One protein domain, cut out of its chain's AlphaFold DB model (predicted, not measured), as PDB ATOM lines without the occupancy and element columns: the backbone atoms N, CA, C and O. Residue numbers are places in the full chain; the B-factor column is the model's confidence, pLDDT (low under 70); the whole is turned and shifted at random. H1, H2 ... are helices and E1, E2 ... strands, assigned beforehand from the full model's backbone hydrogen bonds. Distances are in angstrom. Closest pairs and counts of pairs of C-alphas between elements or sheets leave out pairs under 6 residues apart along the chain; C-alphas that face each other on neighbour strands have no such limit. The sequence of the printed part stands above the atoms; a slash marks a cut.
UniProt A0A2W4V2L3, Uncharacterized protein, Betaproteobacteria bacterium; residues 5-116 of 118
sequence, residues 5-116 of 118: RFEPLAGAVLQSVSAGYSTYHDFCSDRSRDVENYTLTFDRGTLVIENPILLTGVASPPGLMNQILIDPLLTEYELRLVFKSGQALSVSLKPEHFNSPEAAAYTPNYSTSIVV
ATOM      1  N   ARG A   5     -15.141 -32.460   4.354       61.41
ATOM      2  CA  ARG A   5     -15.182 -31.097   4.898       61.41
ATOM      3  C   ARG A   5     -15.767 -31.144   6.294       61.41
ATOM      4  O   ARG A   5     -16.830 -31.731   6.499       61.41
ATOM      5  N   PHE A   6     -15.118 -30.479   7.245       65.75
ATOM      6  CA  PHE A   6     -15.669 -30.330   8.591       65.75
ATOM      7  C   PHE A   6     -16.676 -29.186   8.638       65.75
ATOM      8  O   PHE A   6     -16.445 -28.154   9.269       65.75
ATOM      9  N   GLU A   7     -17.817 -29.374   7.980       65.56
ATOM     10  CA  GLU A   7     -18.893 -28.379   7.990       65.56
ATOM     11  C   GLU A   7     -19.318 -27.917   9.399       65.56
ATOM     12  O   GLU A   7     -19.580 -26.723   9.544       65.56
ATOM     13  N   PRO A   8     -19.302 -28.752  10.465       67.06
ATOM     14  CA  PRO A   8     -19.664 -28.290  11.809       67.06
ATOM     15  C   PRO A   8     -18.763 -27.180  12.377       67.06
ATOM     16  O   PRO A   8     -19.239 -26.339  13.140       67.06
ATOM     17  N   LEU A   9     -17.478 -27.151  12.002       72.44
ATOM     18  CA  LEU A   9     -16.533 -26.121  12.452       72.44
ATOM     19  C   LEU A   9     -16.389 -24.964  11.453       72.44
ATOM     20  O   LEU A   9     -15.784 -23.943  11.778       72.44
ATOM     21  N   ALA A  10     -16.949 -25.075  10.246       80.69
ATOM     22  CA  ALA A  10     -16.958 -23.964   9.306       80.69
ATOM     23  C   ALA A  10     -17.787 -22.794   9.874       80.69
ATOM     24  O   ALA A  10     -18.931 -22.941  10.310       80.69
ATOM     25  N   GLY A  11     -17.188 -21.607   9.892       83.88
ATOM     26  CA  GLY A  11     -17.727 -20.408  10.528       83.88
ATOM     27  C   GLY A  11     -17.538 -20.344  12.048       83.88
ATOM     28  O   GLY A  11     -18.042 -19.398  12.651       83.88
ATOM     29  N   ALA A  12     -16.847 -21.309  12.662       87.44
ATOM     30  CA  ALA A  12     -16.551 -21.303  14.092       87.44
ATOM     31  C   ALA A  12     -15.400 -20.337  14.427       87.44
ATOM     32  O   ALA A  12     -14.484 -20.142  13.625       87.44
ATOM     33  N   VAL A  13     -15.435 -19.732  15.612       90.31
ATOM     34  CA  VAL A  13     -14.408 -18.805  16.113       90.31
ATOM     35  C   VAL A  13     -13.468 -19.550  17.048       90.31
ATOM     36  O   VAL A  13     -13.934 -20.160  18.007       90.31
ATOM     37  N   LEU A  14     -12.154 -19.474  16.813       89.31
ATOM     38  CA  LEU A  14     -11.159 -20.055  17.718       89.31
ATOM     39  C   LEU A  14     -11.108 -19.258  19.029       89.31
ATOM     40  O   LEU A  14     -10.711 -18.093  19.037       89.31
ATOM     41  N   GLN A  15     -11.504 -19.890  20.128       89.44
ATOM     42  CA  GLN A  15     -11.612 -19.277  21.452       89.44
ATOM     43  C   GLN A  15     -10.417 -19.567  22.351       89.44
ATOM     44  O   GLN A  15     -10.102 -18.749  23.212       89.44
ATOM     45  N   SER A  16      -9.777 -20.725  22.196       87.50
ATOM     46  CA  SER A  16      -8.579 -21.060  22.958       87.50
ATOM     47  C   SER A  16      -7.705 -22.080  22.241       87.50
ATOM     48  O   SER A  16      -8.163 -22.863  21.406       87.50
ATOM     49  N   VAL A  17      -6.426 -22.055  22.603       84.44
ATOM     50  CA  VAL A  17      -5.420 -23.031  22.203       84.44
ATOM     51  C   VAL A  17      -4.742 -23.517  23.473       84.44
ATOM     52  O   VAL A  17      -4.231 -22.703  24.241       84.44
ATOM     53  N   SER A  18      -4.699 -24.827  23.678       83.62
ATOM     54  CA  SER A  18      -3.820 -25.439  24.673       83.62
ATOM     55  C   SER A  18      -2.823 -26.365  23.995       83.62
ATOM     56  O   SER A  18      -3.159 -27.068  23.045       83.62
ATOM     57  N   ALA A  19      -1.588 -26.335  24.488       80.12
ATOM     58  CA  ALA A  19      -0.572 -27.326  24.177       80.12
ATOM     59  C   ALA A  19      -0.409 -28.250  25.390       80.12
ATOM     60  O   ALA A  19      -0.493 -27.796  26.534       80.12
ATOM     61  N   GLY A  20      -0.209 -29.534  25.143       74.06
ATOM     62  CA  GLY A  20       0.031 -30.546  26.160       74.06
ATOM     63  C   GLY A  20       1.020 -31.586  25.660       74.06
ATOM     64  O   GLY A  20       1.458 -31.530  24.515       74.06
ATOM     65  N   TYR A  21       1.348 -32.536  26.529       72.00
ATOM     66  CA  TYR A  21       2.156 -33.692  26.170       72.00
ATOM     67  C   TYR A  21       1.424 -34.961  26.592       72.00
ATOM     68  O   TYR A  21       0.907 -35.037  27.708       72.00
ATOM     69  N   SER A  22       1.384 -35.941  25.699       66.88
ATOM     70  CA  SER A  22       0.971 -37.310  25.985       66.88
ATOM     71  C   SER A  22       2.196 -38.213  25.919       66.88
ATOM     72  O   SER A  22       2.954 -38.170  24.952       66.88
ATOM     73  N   THR A  23       2.402 -39.046  26.936       66.62
ATOM     74  CA  THR A  23       3.477 -40.041  26.920       66.62
ATOM     75  C   THR A  23       2.943 -41.336  26.322       66.62
ATOM     76  O   THR A  23       2.079 -41.990  26.905       66.62
ATOM     77  N   TYR A  24       3.470 -41.713  25.160       63.22
ATOM     78  CA  TYR A  24       3.188 -42.996  24.532       63.22
ATOM     79  C   TYR A  24       4.212 -44.025  24.986       63.22
ATOM     80  O   TYR A  24       5.423 -43.800  24.901       63.22
ATOM     81  N   HIS A  25       3.716 -45.167  25.452       59.31
ATOM     82  CA  HIS A  25       4.529 -46.331  25.765       59.31
ATOM     83  C   HIS A  25       4.421 -47.322  24.614       59.31
ATOM     84  O   HIS A  25       3.336 -47.809  24.309       59.31
ATOM     85  N   ASP A  26       5.548 -47.612  23.972       57.47
ATOM     86  CA  ASP A  26       5.604 -48.675  22.979       57.47
ATOM     87  C   ASP A  26       5.374 -50.022  23.682       57.47
ATOM     88  O   ASP A  26       6.162 -50.444  24.521       57.47
ATOM     89  N   PHE A  27       4.291 -50.728  23.357       53.44
ATOM     90  CA  PHE A  27       4.017 -52.042  23.951       53.44
ATOM     91  C   PHE A  27       5.103 -53.086  23.631       53.44
ATOM     92  O   PHE A  27       5.201 -54.102  24.321       53.44
ATOM     93  N   CYS A  28       5.925 -52.844  22.604       56.34
ATOM     94  CA  CYS A  28       6.998 -53.724  22.157       56.34
ATOM     95  C   CYS A  28       8.399 -53.265  22.603       56.34
ATOM     96  O   CYS A  28       9.377 -53.961  22.314       56.34
ATOM     97  N   SER A  29       8.536 -52.125  23.293       56.56
ATOM     98  CA  SER A  29       9.820 -51.677  23.842       56.56
ATOM     99  C   SER A  29       9.655 -50.844  25.117       56.56
ATOM    100  O   SER A  29       8.734 -50.055  25.229       56.56
ATOM    101  N   ASP A  30      10.596 -50.917  26.067       61.56
ATOM    102  CA  ASP A  30      10.588 -50.072  27.285       61.56
ATOM    103  C   ASP A  30      10.834 -48.568  26.998       61.56
ATOM    104  O   ASP A  30      11.293 -47.809  27.853       61.56
ATOM    105  N   ARG A  31      10.591 -48.112  25.764       57.53
ATOM    106  CA  ARG A  31      10.775 -46.730  25.337       57.53
ATOM    107  C   ARG A  31       9.453 -45.989  25.450       57.53
ATOM    108  O   ARG A  31       8.500 -46.264  24.724       57.53
ATOM    109  N   SER A  32       9.437 -44.993  26.322       63.44
ATOM    110  CA  SER A  32       8.431 -43.942  26.313       63.44
ATOM    111  C   SER A  32       8.831 -42.849  25.325       63.44
ATOM    112  O   SER A  32      10.009 -42.486  25.224       63.44
ATOM    113  N   ARG A  33       7.856 -42.303  24.605       65.06
ATOM    114  CA  ARG A  33       8.026 -41.080  23.820       65.06
ATOM    115  C   ARG A  33       6.993 -40.066  24.267       65.06
ATOM    116  O   ARG A  33       5.802 -40.360  24.258       65.06
ATOM    117  N   ASP A  34       7.466 -38.881  24.627       67.00
ATOM    118  CA  ASP A  34       6.583 -37.743  24.825       67.00
ATOM    119  C   ASP A  34       6.196 -37.187  23.462       67.00
ATOM    120  O   ASP A  34       7.031 -36.973  22.580       67.00
ATOM    121  N   VAL A  35       4.902 -36.997  23.298       67.62
ATOM    122  CA  VAL A  35       4.269 -36.549  22.074       67.62
ATOM    123  C   VAL A  35       3.540 -35.260  22.403       67.62
ATOM    124  O   VAL A  35       2.841 -35.189  23.405       67.62
ATOM    125  N   GLU A  36       3.748 -34.223  21.600       71.00
ATOM    126  CA  GLU A  36       3.074 -32.942  21.792       71.00
ATOM    127  C   GLU A  36       1.634 -33.014  21.271       71.00
ATOM    128  O   GLU A  36       1.362 -33.655  20.258       71.00
ATOM    129  N   ASN A  37       0.715 -32.332  21.949       74.75
ATOM    130  CA  ASN A  37      -0.694 -32.272  21.592       74.75
ATOM    131  C   ASN A  37      -1.154 -30.823  21.556       74.75
ATOM    132  O   ASN A  37      -0.850 -30.056  22.464       74.75
ATOM    133  N   TYR A  38      -1.980 -30.471  20.580       78.75
ATOM    134  CA  TYR A  38      -2.647 -29.184  20.476       78.75
ATOM    135  C   TYR A  38      -4.151 -29.382  20.529       78.75
ATOM    136  O   TYR A  38      -4.720 -30.142  19.755       78.75
ATOM    137  N   THR A  39      -4.820 -28.664  21.417       82.31
ATOM    138  CA  THR A  39      -6.279 -28.592  21.436       82.31
ATOM    139  C   THR A  39      -6.705 -27.200  21.005       82.31
ATOM    140  O   THR A  39      -6.370 -26.204  21.645       82.31
ATOM    141  N   LEU A  40      -7.449 -27.138  19.906       84.56
ATOM    142  CA  LEU A  40      -8.060 -25.935  19.361       84.56
ATOM    143  C   LEU A  40      -9.535 -25.933  19.760       84.56
ATOM    144  O   LEU A  40     -10.321 -26.746  19.270       84.56
ATOM    145  N   THR A  41      -9.918 -25.036  20.663       87.38
ATOM    146  CA  THR A  41     -11.312 -24.913  21.105       87.38
ATOM    147  C   THR A  41     -11.985 -23.797  20.335       87.38
ATOM    148  O   THR A  41     -11.592 -22.635  20.441       87.38
ATOM    149  N   PHE A  42     -13.011 -24.152  19.577       87.00
ATOM    150  CA  PHE A  42     -13.886 -23.225  18.886       87.00
ATOM    151  C   PHE A  42     -15.207 -23.066  19.648       87.00
ATOM    152  O   PHE A  42     -15.600 -23.924  20.436       87.00
ATOM    153  N   ASP A  43     -15.944 -21.998  19.362       85.50
ATOM    154  CA  ASP A  43     -17.294 -21.761  19.899       85.50
ATOM    155  C   ASP A  43     -18.317 -22.863  19.551       85.50
ATOM    156  O   ASP A  43     -19.348 -22.982  20.210       85.50
ATOM    157  N   ARG A  44     -18.037 -23.673  18.522       82.50
ATOM    158  CA  ARG A  44     -18.903 -24.763  18.030       82.50
ATOM    159  C   ARG A  44     -18.383 -26.169  18.323       82.50
ATOM    160  O   ARG A  44     -19.025 -27.141  17.934       82.50
ATOM    161  N   GLY A  45     -17.230 -26.299  18.972       80.50
ATOM    162  CA  GLY A  45     -16.627 -27.598  19.254       80.50
ATOM    163  C   GLY A  45     -15.113 -27.533  19.362       80.50
ATOM    164  O   GLY A  45     -14.501 -26.474  19.270       80.50
ATOM    165  N   THR A  46     -14.498 -28.690  19.537       80.25
ATOM    166  CA  THR A  46     -13.066 -28.807  19.797       80.25
ATOM    167  C   THR A  46     -12.403 -29.662  18.725       80.25
ATOM    168  O   THR A  46     -12.933 -30.681  18.289       80.25
ATOM    169  N   LEU A  47     -11.211 -29.258  18.305       78.12
ATOM    170  CA  LEU A  47     -10.332 -30.032  17.444       78.12
ATOM    171  C   LEU A  47      -9.077 -30.369  18.245       78.12
ATOM    172  O   LEU A  47      -8.360 -29.476  18.690       78.12
ATOM    173  N   VAL A  48      -8.838 -31.657  18.443       76.69
ATOM    174  CA  VAL A  48      -7.671 -32.173  19.153       76.69
ATOM    175  C   VAL A  48      -6.688 -32.706  18.116       76.69
ATOM    176  O   VAL A  48      -7.078 -33.438  17.207       76.69
ATOM    177  N   ILE A  49      -5.427 -32.301  18.260       74.38
ATOM    178  CA  ILE A  49      -4.275 -32.587  17.402       74.38
ATOM    179  C   ILE A  49      -3.079 -33.025  18.284       74.38
ATOM    180  O   ILE A  49      -2.157 -32.260  18.523       74.38
ATOM    181  N   GLU A  50      -3.107 -34.220  18.848       70.19
ATOM    182  CA  GLU A  50      -1.951 -35.004  19.311       70.19
ATOM    183  C   GLU A  50      -0.897 -35.224  18.185       70.19
ATOM    184  O   GLU A  50      -1.073 -34.831  17.032       70.19
ATOM    185  N   ASN A  51       0.283 -35.726  18.521       63.38
ATOM    186  CA  ASN A  51       1.362 -36.119  17.598       63.38
ATOM    187  C   ASN A  51       1.603 -35.324  16.289       63.38
ATOM    188  O   ASN A  51       1.871 -35.956  15.260       63.38
ATOM    189  N   PRO A  52       1.566 -33.975  16.238       62.59
ATOM    190  CA  PRO A  52       1.820 -33.300  14.981       62.59
ATOM    191  C   PRO A  52       3.329 -33.243  14.754       62.59
ATOM    192  O   PRO A  52       4.025 -32.422  15.347       62.59
ATOM    193  N   ILE A  53       3.858 -34.080  13.858       55.94
ATOM    194  CA  ILE A  53       5.264 -33.947  13.438       55.94
ATOM    195  C   ILE A  53       5.488 -32.637  12.684       55.94
ATOM    196  O   ILE A  53       6.571 -32.056  12.753       55.94
ATOM    197  N   LEU A  54       4.475 -32.164  11.951       56.97
ATOM    198  CA  LEU A  54       4.627 -31.000  11.097       56.97
ATOM    199  C   LEU A  54       3.360 -30.142  11.066       56.97
ATOM    200  O   LEU A  54       2.407 -30.436  10.342       56.97
ATOM    201  N   LEU A  55       3.395 -29.045  11.824       63.25
ATOM    202  CA  LEU A  55       2.523 -27.891  11.628       63.25
ATOM    203  C   LEU A  55       3.206 -26.950  10.626       63.25
ATOM    204  O   LEU A  55       4.272 -26.405  10.911       63.25
ATOM    205  N   THR A  56       2.620 -26.764   9.445       59.56
ATOM    206  CA  THR A  56       3.109 -25.785   8.459       59.56
ATOM    207  C   THR A  56       2.136 -24.612   8.342       59.56
ATOM    208  O   THR A  56       0.923 -24.808   8.280       59.56
ATOM    209  N   GLY A  57       2.674 -23.387   8.318       57.50
ATOM    210  CA  GLY A  57       1.895 -22.145   8.262       57.50
ATOM    211  C   GLY A  57       1.766 -21.432   9.616       57.50
ATOM    212  O   GLY A  57       1.296 -22.016  10.581       57.50
ATOM    213  N   VAL A  58       2.190 -20.156   9.628       49.56
ATOM    214  CA  VAL A  58       2.193 -19.146  10.717       49.56
ATOM    215  C   VAL A  58       2.817 -19.571  12.062       49.56
ATOM    216  O   VAL A  58       2.685 -20.686  12.544       49.56
ATOM    217  N   ALA A  59       3.518 -18.630  12.698       51.28
ATOM    218  CA  ALA A  59       4.118 -18.785  14.016       51.28
ATOM    219  C   ALA A  59       3.068 -19.111  15.096       51.28
ATOM    220  O   ALA A  59       2.378 -18.215  15.573       51.28
ATOM    221  N   SER A  60       3.020 -20.377  15.520       64.38
ATOM    222  CA  SER A  60       2.293 -20.915  16.681       64.38
ATOM    223  C   SER A  60       0.750 -20.768  16.645       64.38
ATOM    224  O   SER A  60       0.227 -19.679  16.403       64.38
ATOM    225  N   PRO A  61      -0.027 -21.823  16.967       67.31
ATOM    226  CA  PRO A  61      -1.491 -21.744  17.019       67.31
ATOM    227  C   PRO A  61      -2.096 -20.591  17.862       67.31
ATOM    228  O   PRO A  61      -3.155 -20.093  17.474       67.31
ATOM    229  N   PRO A  62      -1.456 -20.065  18.933       70.50
ATOM    230  CA  PRO A  62      -1.914 -18.851  19.620       70.50
ATOM    231  C   PRO A  62      -2.083 -17.613  18.719       70.50
ATOM    232  O   PRO A  62      -2.902 -16.748  19.018       70.50
ATOM    233  N   GLY A  63      -1.360 -17.524  17.597       73.56
ATOM    234  CA  GLY A  63      -1.506 -16.435  16.625       73.56
ATOM    235  C   GLY A  63      -2.829 -16.450  15.845       73.56
ATOM    236  O   GLY A  63      -3.128 -15.488  15.139       73.56
ATOM    237  N   LEU A  64      -3.622 -17.518  15.973       77.62
ATOM    238  CA  LEU A  64      -4.902 -17.722  15.286       77.62
ATOM    239  C   LEU A  64      -6.112 -17.432  16.192       77.62
ATOM    240  O   LEU A  64      -7.258 -17.630  15.793       77.62
ATOM    241  N   MET A  65      -5.875 -16.974  17.423       83.25
ATOM    242  CA  MET A  65      -6.925 -16.672  18.397       83.25
ATOM    243  C   MET A  65      -7.929 -15.639  17.873       83.25
ATOM    244  O   MET A  65      -7.559 -14.660  17.223       83.25
ATOM    245  N   ASN A  66      -9.211 -15.843  18.192       86.38
ATOM    246  CA  ASN A  66     -10.352 -15.028  17.756       86.38
ATOM    247  C   ASN A  66     -10.568 -14.978  16.233       86.38
ATOM    248  O   ASN A  66     -11.327 -14.141  15.739       86.38
ATOM    249  N   GLN A  67      -9.917 -15.863  15.475       87.88
ATOM    250  CA  GLN A  67     -10.131 -15.976  14.038       87.88
ATOM    251  C   GLN A  67     -11.295 -16.915  13.724       87.88
ATOM    252  O   GLN A  67     -11.529 -17.908  14.413       87.88
ATOM    253  N   ILE A  68     -12.001 -16.606  12.638       89.12
ATOM    254  CA  ILE A  68     -13.076 -17.448  12.104       89.12
ATOM    255  C   ILE A  68     -12.458 -18.491  11.178       89.12
ATOM    256  O   ILE A  68     -11.771 -18.124  10.223       89.12
ATOM    257  N   LEU A  69     -12.740 -19.766  11.425       87.38
ATOM    258  CA  LEU A  69     -12.413 -20.870  10.534       87.38
ATOM    259  C   LEU A  69     -13.365 -20.849   9.337       87.38
ATOM    260  O   LEU A  69     -14.575 -20.936   9.514       87.38
ATOM    261  N   ILE A  70     -12.850 -20.703   8.119       88.81
ATOM    262  CA  ILE A  70     -13.676 -20.583   6.904       88.81
ATOM    263  C   ILE A  70     -13.608 -21.816   6.007       88.81
ATOM    264  O   ILE A  70     -14.566 -22.077   5.286       88.81
ATOM    265  N   ASP A  71     -12.512 -22.575   6.062       83.94
ATOM    266  CA  ASP A  71     -12.351 -23.793   5.264       83.94
ATOM    267  C   ASP A  71     -11.532 -24.836   6.037       83.94
ATOM    268  O   ASP A  71     -10.298 -24.764   6.064       83.94
ATOM    269  N   PRO A  72     -12.204 -25.764   6.739       81.56
ATOM    270  CA  PRO A  72     -11.565 -26.928   7.327       81.56
ATOM    271  C   PRO A  72     -11.603 -28.111   6.349       81.56
ATOM    272  O   PRO A  72     -12.618 -28.801   6.195       81.56
ATOM    273  N   LEU A  73     -10.471 -28.346   5.697       81.56
ATOM    274  CA  LEU A  73     -10.268 -29.381   4.694       81.56
ATOM    275  C   LEU A  73      -9.572 -30.599   5.308       81.56
ATOM    276  O   LEU A  73      -8.470 -30.471   5.840       81.56
ATOM    277  N   LEU A  74     -10.173 -31.782   5.165       77.69
ATOM    278  CA  LEU A  74      -9.531 -33.057   5.464       77.69
ATOM    279  C   LEU A  74      -9.286 -33.843   4.183       77.69
ATOM    280  O   LEU A  74     -10.195 -34.084   3.383       77.69
ATOM    281  N   THR A  75      -8.053 -34.293   4.023       76.50
ATOM    282  CA  THR A  75      -7.653 -35.245   2.990       76.50
ATOM    283  C   THR A  75      -7.034 -36.474   3.639       76.50
ATOM    284  O   THR A  75      -6.811 -36.513   4.844       76.50
ATOM    285  N   GLU A  76      -6.698 -37.470   2.825       71.19
ATOM    286  CA  GLU A  76      -5.944 -38.645   3.273       71.19
ATOM    287  C   GLU A  76      -4.517 -38.322   3.772       71.19
ATOM    288  O   GLU A  76      -3.923 -39.144   4.456       71.19
ATOM    289  N   TYR A  77      -3.963 -37.138   3.461       74.88
ATOM    290  CA  TYR A  77      -2.570 -36.779   3.782       74.88
ATOM    291  C   TYR A  77      -2.408 -35.478   4.572       74.88
ATOM    292  O   TYR A  77      -1.290 -35.138   4.972       74.88
ATOM    293  N   GLU A  78      -3.479 -34.714   4.757       78.38
ATOM    294  CA  GLU A  78      -3.421 -33.369   5.327       78.38
ATOM    295  C   GLU A  78      -4.765 -32.962   5.932       78.38
ATOM    296  O   GLU A  78      -5.811 -33.096   5.290       78.38
ATOM    297  N   LEU A  79      -4.702 -32.391   7.134       80.31
ATOM    298  CA  LEU A  79      -5.722 -31.522   7.700       80.31
ATOM    299  C   LEU A  79      -5.286 -30.072   7.493       80.31
ATOM    300  O   LEU A  79      -4.248 -29.659   8.005       80.31
ATOM    301  N   ARG A  80      -6.095 -29.280   6.796       85.00
ATOM    302  CA  ARG A  80      -5.828 -27.863   6.556       85.00
ATOM    303  C   ARG A  80      -6.972 -27.007   7.070       85.00
ATOM    304  O   ARG A  80      -8.119 -27.189   6.682       85.00
ATOM    305  N   LEU A  81      -6.643 -26.040   7.914       84.69
ATOM    306  CA  LEU A  81      -7.571 -25.080   8.499       84.69
ATOM    307  C   LEU A  81      -7.258 -23.695   7.946       84.69
ATOM    308  O   LEU A  81      -6.198 -23.145   8.239       84.69
ATOM    309  N   VAL A  82      -8.162 -23.121   7.156       87.69
ATOM    310  CA  VAL A  82      -8.021 -21.751   6.646       87.69
ATOM    311  C   VAL A  82      -8.892 -20.809   7.457       87.69
ATOM    312  O   VAL A  82     -10.088 -21.045   7.638       87.69
ATOM    313  N   PHE A  83      -8.297 -19.712   7.909       88.19
ATOM    314  CA  PHE A  83      -8.954 -18.688   8.705       88.19
ATOM    315  C   PHE A  83      -9.285 -17.454   7.866       88.19
ATOM    316  O   PHE A  83      -8.647 -17.170   6.852       88.19
ATOM    317  N   LYS A  84     -10.272 -16.674   8.313       88.75
ATOM    318  CA  LYS A  84     -10.734 -15.458   7.625       88.75
ATOM    319  C   LYS A  84      -9.633 -14.404   7.433       88.75
ATOM    320  O   LYS A  84      -9.717 -13.625   6.489       88.75
ATOM    321  N   SER A  85      -8.597 -14.395   8.276       86.06
ATOM    322  CA  SER A  85      -7.402 -13.553   8.102       86.06
ATOM    323  C   SER A  85      -6.549 -13.916   6.878       86.06
ATOM    324  O   SER A  85      -5.620 -13.182   6.554       86.06
ATOM    325  N   GLY A  86      -6.821 -15.044   6.213       83.62
ATOM    326  CA  GLY A  86      -5.975 -15.619   5.165       83.62
ATOM    327  C   GLY A  86      -4.842 -16.494   5.709       83.62
ATOM    328  O   GLY A  86      -4.106 -17.099   4.932       83.62
ATOM    329  N   GLN A  87      -4.704 -16.590   7.033       85.50
ATOM    330  CA  GLN A  87      -3.776 -17.515   7.676       85.50
ATOM    331  C   GLN A  87      -4.297 -18.949   7.569       85.50
ATOM    332  O   GLN A  87      -5.507 -19.184   7.560       85.50
ATOM    333  N   ALA A  88      -3.379 -19.911   7.508       83.94
ATOM    334  CA  ALA A  88      -3.719 -21.323   7.487       83.94
ATOM    335  C   ALA A  88      -2.829 -22.114   8.445       83.94
ATOM    336  O   ALA A  88      -1.645 -21.803   8.583       83.94
ATOM    337  N   LEU A  89      -3.422 -23.130   9.065       81.06
ATOM    338  CA  LEU A  89      -2.735 -24.171   9.817       81.06
ATOM    339  C   LEU A  89      -2.868 -25.476   9.033       81.06
ATOM    340  O   LEU A  89      -3.987 -25.912   8.769       81.06
ATOM    341  N   SER A  90      -1.747 -26.092   8.680       80.62
ATOM    342  CA  SER A  90      -1.721 -27.386   7.999       80.62
ATOM    343  C   SER A  90      -1.026 -28.426   8.866       80.62
ATOM    344  O   SER A  90       0.090 -28.195   9.332       80.62
ATOM    345  N   VAL A  91      -1.672 -29.576   9.040       77.12
ATOM    346  CA  VAL A  91      -1.167 -30.745   9.765       77.12
ATOM    347  C   VAL A  91      -1.042 -31.898   8.789       77.12
ATOM    348  O   VAL A  91      -2.004 -32.235   8.098       77.12
ATOM    349  N   SER A  92       0.136 -32.513   8.715       75.19
ATOM    350  CA  SER A  92       0.316 -33.682   7.857       75.19
ATOM    351  C   SER A  92      -0.278 -34.941   8.490       75.19
ATOM    352  O   SER A  92      -0.048 -35.211   9.660       75.19
ATOM    353  N   LEU A  93      -1.002 -35.718   7.681       73.12
ATOM    354  CA  LEU A  93      -1.587 -37.022   8.017       73.12
ATOM    355  C   LEU A  93      -0.874 -38.183   7.316       73.12
ATOM    356  O   LEU A  93      -1.387 -39.297   7.253       73.12
ATOM    357  N   LYS A  94       0.315 -37.934   6.768       72.50
ATOM    358  CA  LYS A  94       1.115 -38.983   6.142       72.50
ATOM    359  C   LYS A  94       1.683 -39.923   7.210       72.50
ATOM    360  O   LYS A  94       2.266 -39.406   8.159       72.50
ATOM    361  N   PRO A  95       1.589 -41.257   7.058       69.00
ATOM    362  CA  PRO A  95       2.090 -42.214   8.049       69.00
ATOM    363  C   PRO A  95       3.556 -41.993   8.447       69.00
ATOM    364  O   PRO A  95       3.907 -42.111   9.614       69.00
ATOM    365  N   GLU A  96       4.413 -41.611   7.497       68.88
ATOM    366  CA  GLU A  96       5.829 -41.308   7.740       68.88
ATOM    367  C   GLU A  96       6.070 -40.042   8.583       68.88
ATOM    368  O   GLU A  96       7.189 -39.800   9.034       68.88
ATOM    369  N   HIS A  97       5.031 -39.233   8.792       69.06
ATOM    370  CA  HIS A  97       5.031 -38.046   9.636       69.06
ATOM    371  C   HIS A  97       4.329 -38.305  10.983       69.06
ATOM    372  O   HIS A  97       3.786 -37.371  11.561       69.06
ATOM    373  N   PHE A  98       4.380 -39.532  11.517       63.56
ATOM    374  CA  PHE A  98       3.980 -39.848  12.898       63.56
ATOM    375  C   PHE A  98       5.119 -40.496  13.693       63.56
ATOM    376  O   PHE A  98       5.937 -41.241  13.155       63.56
ATOM    377  N   ASN A  99       5.207 -40.174  14.993       57.31
ATOM    378  CA  ASN A  99       6.277 -40.668  15.876       57.31
ATOM    379  C   ASN A  99       5.971 -42.041  16.505       57.31
ATOM    380  O   ASN A  99       6.814 -42.559  17.248       57.31
ATOM    381  N   SER A 100       4.799 -42.619  16.224       53.38
ATOM    382  CA  SER A 100       4.312 -43.910  16.723       53.38
ATOM    383  C   SER A 100       3.966 -44.854  15.554       53.38
ATOM    384  O   SER A 100       3.698 -44.391  14.446       53.38
ATOM    385  N   PRO A 101       4.009 -46.185  15.764       49.81
ATOM    386  CA  PRO A 101       3.570 -47.177  14.775       49.81
ATOM    387  C   PRO A 101       2.042 -47.220  14.598       49.81
ATOM    388  O   PRO A 101       1.551 -47.845  13.657       49.81
ATOM    389  N   GLU A 102       1.301 -46.575  15.499       52.50
ATOM    390  CA  GLU A 102      -0.120 -46.285  15.352       52.50
ATOM    391  C   GLU A 102      -0.236 -45.191  14.279       52.50
ATOM    392  O   GLU A 102       0.262 -44.078  14.426       52.50
ATOM    393  N   ALA A 103      -0.720 -45.586  13.104       45.78
ATOM    394  CA  ALA A 103      -0.919 -44.675  11.990       45.78
ATOM    395  C   ALA A 103      -2.138 -43.798  12.276       45.78
ATOM    396  O   ALA A 103      -3.162 -44.345  12.681       45.78
ATOM    397  N   ALA A 104      -2.057 -42.502  11.945       50.78
ATOM    398  CA  ALA A 104      -3.147 -41.545  12.127       50.78
ATOM    399  C   ALA A 104      -4.515 -42.106  11.733       50.78
ATOM    400  O   ALA A 104      -4.905 -42.125  10.562       50.78
ATOM    401  N   ALA A 105      -5.271 -42.526  12.738       48.47
ATOM    402  CA  ALA A 105      -6.666 -42.858  12.580       48.47
ATOM    403  C   ALA A 105      -7.491 -41.584  12.772       48.47
ATOM    404  O   ALA A 105      -7.483 -40.936  13.814       48.47
ATOM    405  N   TYR A 106      -8.239 -41.211  11.743       50.84
ATOM    406  CA  TYR A 106      -9.275 -40.201  11.871       50.84
ATOM    407  C   TYR A 106     -10.549 -40.865  12.394       50.84
ATOM    408  O   TYR A 106     -11.150 -41.686  11.697       50.84
ATOM    409  N   THR A 107     -10.992 -40.480  13.594       51.12
ATOM    410  CA  THR A 107     -12.321 -40.856  14.094       51.12
ATOM    411  C   THR A 107     -13.165 -39.595  14.275       51.12
ATOM    412  O   THR A 107     -13.007 -38.890  15.273       51.12
ATOM    413  N   PRO A 108     -14.073 -39.269  13.333       46.84
ATOM    414  CA  PRO A 108     -15.013 -38.182  13.540       46.84
ATOM    415  C   PRO A 108     -15.963 -38.555  14.667       46.84
ATOM    416  O   PRO A 108     -16.826 -39.417  14.494       46.84
ATOM    417  N   ASN A 109     -15.863 -37.871  15.805       53.56
ATOM    418  CA  ASN A 109     -16.977 -37.837  16.732       53.56
ATOM    419  C   ASN A 109     -17.843 -36.622  16.395       53.56
ATOM    420  O   ASN A 109     -17.542 -35.489  16.777       53.56
ATOM    421  N   TYR A 110     -18.935 -36.871  15.668       47.75
ATOM    422  CA  TYR A 110     -19.924 -35.861  15.278       47.75
ATOM    423  C   TYR A 110     -20.577 -35.143  16.470       47.75
ATOM    424  O   TYR A 110     -21.364 -34.224  16.256       47.75
ATOM    425  N   SER A 111     -20.281 -35.542  17.713       41.44
ATOM    426  CA  SER A 111     -20.832 -34.890  18.891       41.44
ATOM    427  C   SER A 111     -20.160 -33.562  19.232       41.44
ATOM    428  O   SER A 111     -20.894 -32.689  19.660       41.44
ATOM    429  N   THR A 112     -18.839 -33.381  19.045       45.25
ATOM    430  CA  THR A 112     -18.117 -32.115  19.375       45.25
ATOM    431  C   THR A 112     -16.591 -32.167  19.205       45.25
ATOM    432  O   THR A 112     -15.940 -31.140  19.403       45.25
ATOM    433  N   SER A 113     -15.987 -33.322  18.906       48.44
ATOM    434  CA  SER A 113     -14.531 -33.495  18.992       48.44
ATOM    435  C   SER A 113     -13.986 -34.216  17.771       48.44
ATOM    436  O   SER A 113     -14.297 -35.381  17.531       48.44
ATOM    437  N   ILE A 114     -13.152 -33.523  17.004       51.75
ATOM    438  CA  ILE A 114     -12.342 -34.164  15.972       51.75
ATOM    439  C   ILE A 114     -11.036 -34.551  16.647       51.75
ATOM    440  O   ILE A 114     -10.264 -33.681  17.043       51.75
ATOM    441  N   VAL A 115     -10.833 -35.851  16.813       51.25
ATOM    442  CA  VAL A 115      -9.572 -36.422  17.276       51.25
ATOM    443  C   VAL A 115      -8.852 -36.901  16.026       51.25
ATOM    444  O   VAL A 115      -9.360 -37.748  15.290       51.25
ATOM    445  N   VAL A 116      -7.704 -36.305  15.743       51.94
ATOM    446  CA  VAL A 116      -6.878 -36.663  14.586       51.94
ATOM    447  C   VAL A 116      -5.846 -37.724  15.000       51.94
ATOM    448  O   VAL A 116      -4.690 -37.579  14.656       51.94
TER     449      VAL A 116
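Overview. This is residues 5 to 116 of the 118 residues of an uncharacterized protein of Betaproteobacteria bacterium (UniProt A0A2W4V2L3). What does the model look like? Two sheets lie one over the other, loosely and only partly face to face: a larger one of E1, E2, E3, E8 and E7 and a smaller one of E4, E5 and E6, with the short helix H1 at the side over E1. The far end of the long hairpin E1 and E2 runs on past the smaller sheet and makes the length. What is it built of? The printed part has 112 residues, with one named helix and eight named strands in the order E1 E2 E3 H1 E4 E5 E6 E7 E8; the class is mostly strand, though under half of the residues are in named elements. The larger sheet is mixed and the smaller antiparallel, and the whole is compact, with a radius of gyration of the C-alphas of 14.1 A and spans of 44 by 25 by 23 A.

Arrangement. How does the larger sheet begin? E1, residues 14 to 25, E2, residues 32 to 42, and E3, residues 45 to 49, form a meander, each strand the antiparallel neighbour of the one before; N 20 and O 37 are 2.8 A apart, and N 40 and O 47 2.8 A. What follows? H1, residues 61 to 64, is on this sheet, over E1, at a height over the sheet of 8.0 A; the closest C-alphas, of Val 17 and Pro 62, are 6.0 A apart. It is too short for an O i to N i+4 pair, and its one O i to N i+3 pair is within hydrogen-bond range. What makes the smaller sheet? E4, residues 69 to 74, E5, residues 78 to 83, and E6, residues 88 to 92, form a second meander, with N 73 and O 80 2.8 A apart and N 81 and O 89 2.8 A; H1 only grazes this sheet. How does the larger sheet end? E7, residues 107 to 109, is the antiparallel neighbour of E8, residues 113 to 115, with N 109 and O 113 3.4 A apart; E8 is parallel to E3, with N 48 and O 114 2.8 A apart.

Along the chain. Where do the named elements begin and end? C-alpha 14 of E1 is at (-11.159, -20.055, 17.718), and C-alpha 115 of E8 is at (-9.572, -36.422, 17.276). Which are long? From first to last C-alpha E1 measures 31.6 A, E2 31.3 A and E5 16.0 A.

Size, cuts and confidence. How large is it? The two C-alphas farthest apart, of Asp 30 and Lys 84, are 45.2 A apart, and the printed part has no cut. Which links are long? Those from E3 to H1 and from E6 to E7 are long. Where is confidence low? The pLDDT is under 70 in residues 5 to 8, 22 to 35, 51 to 61 and 95 to 116.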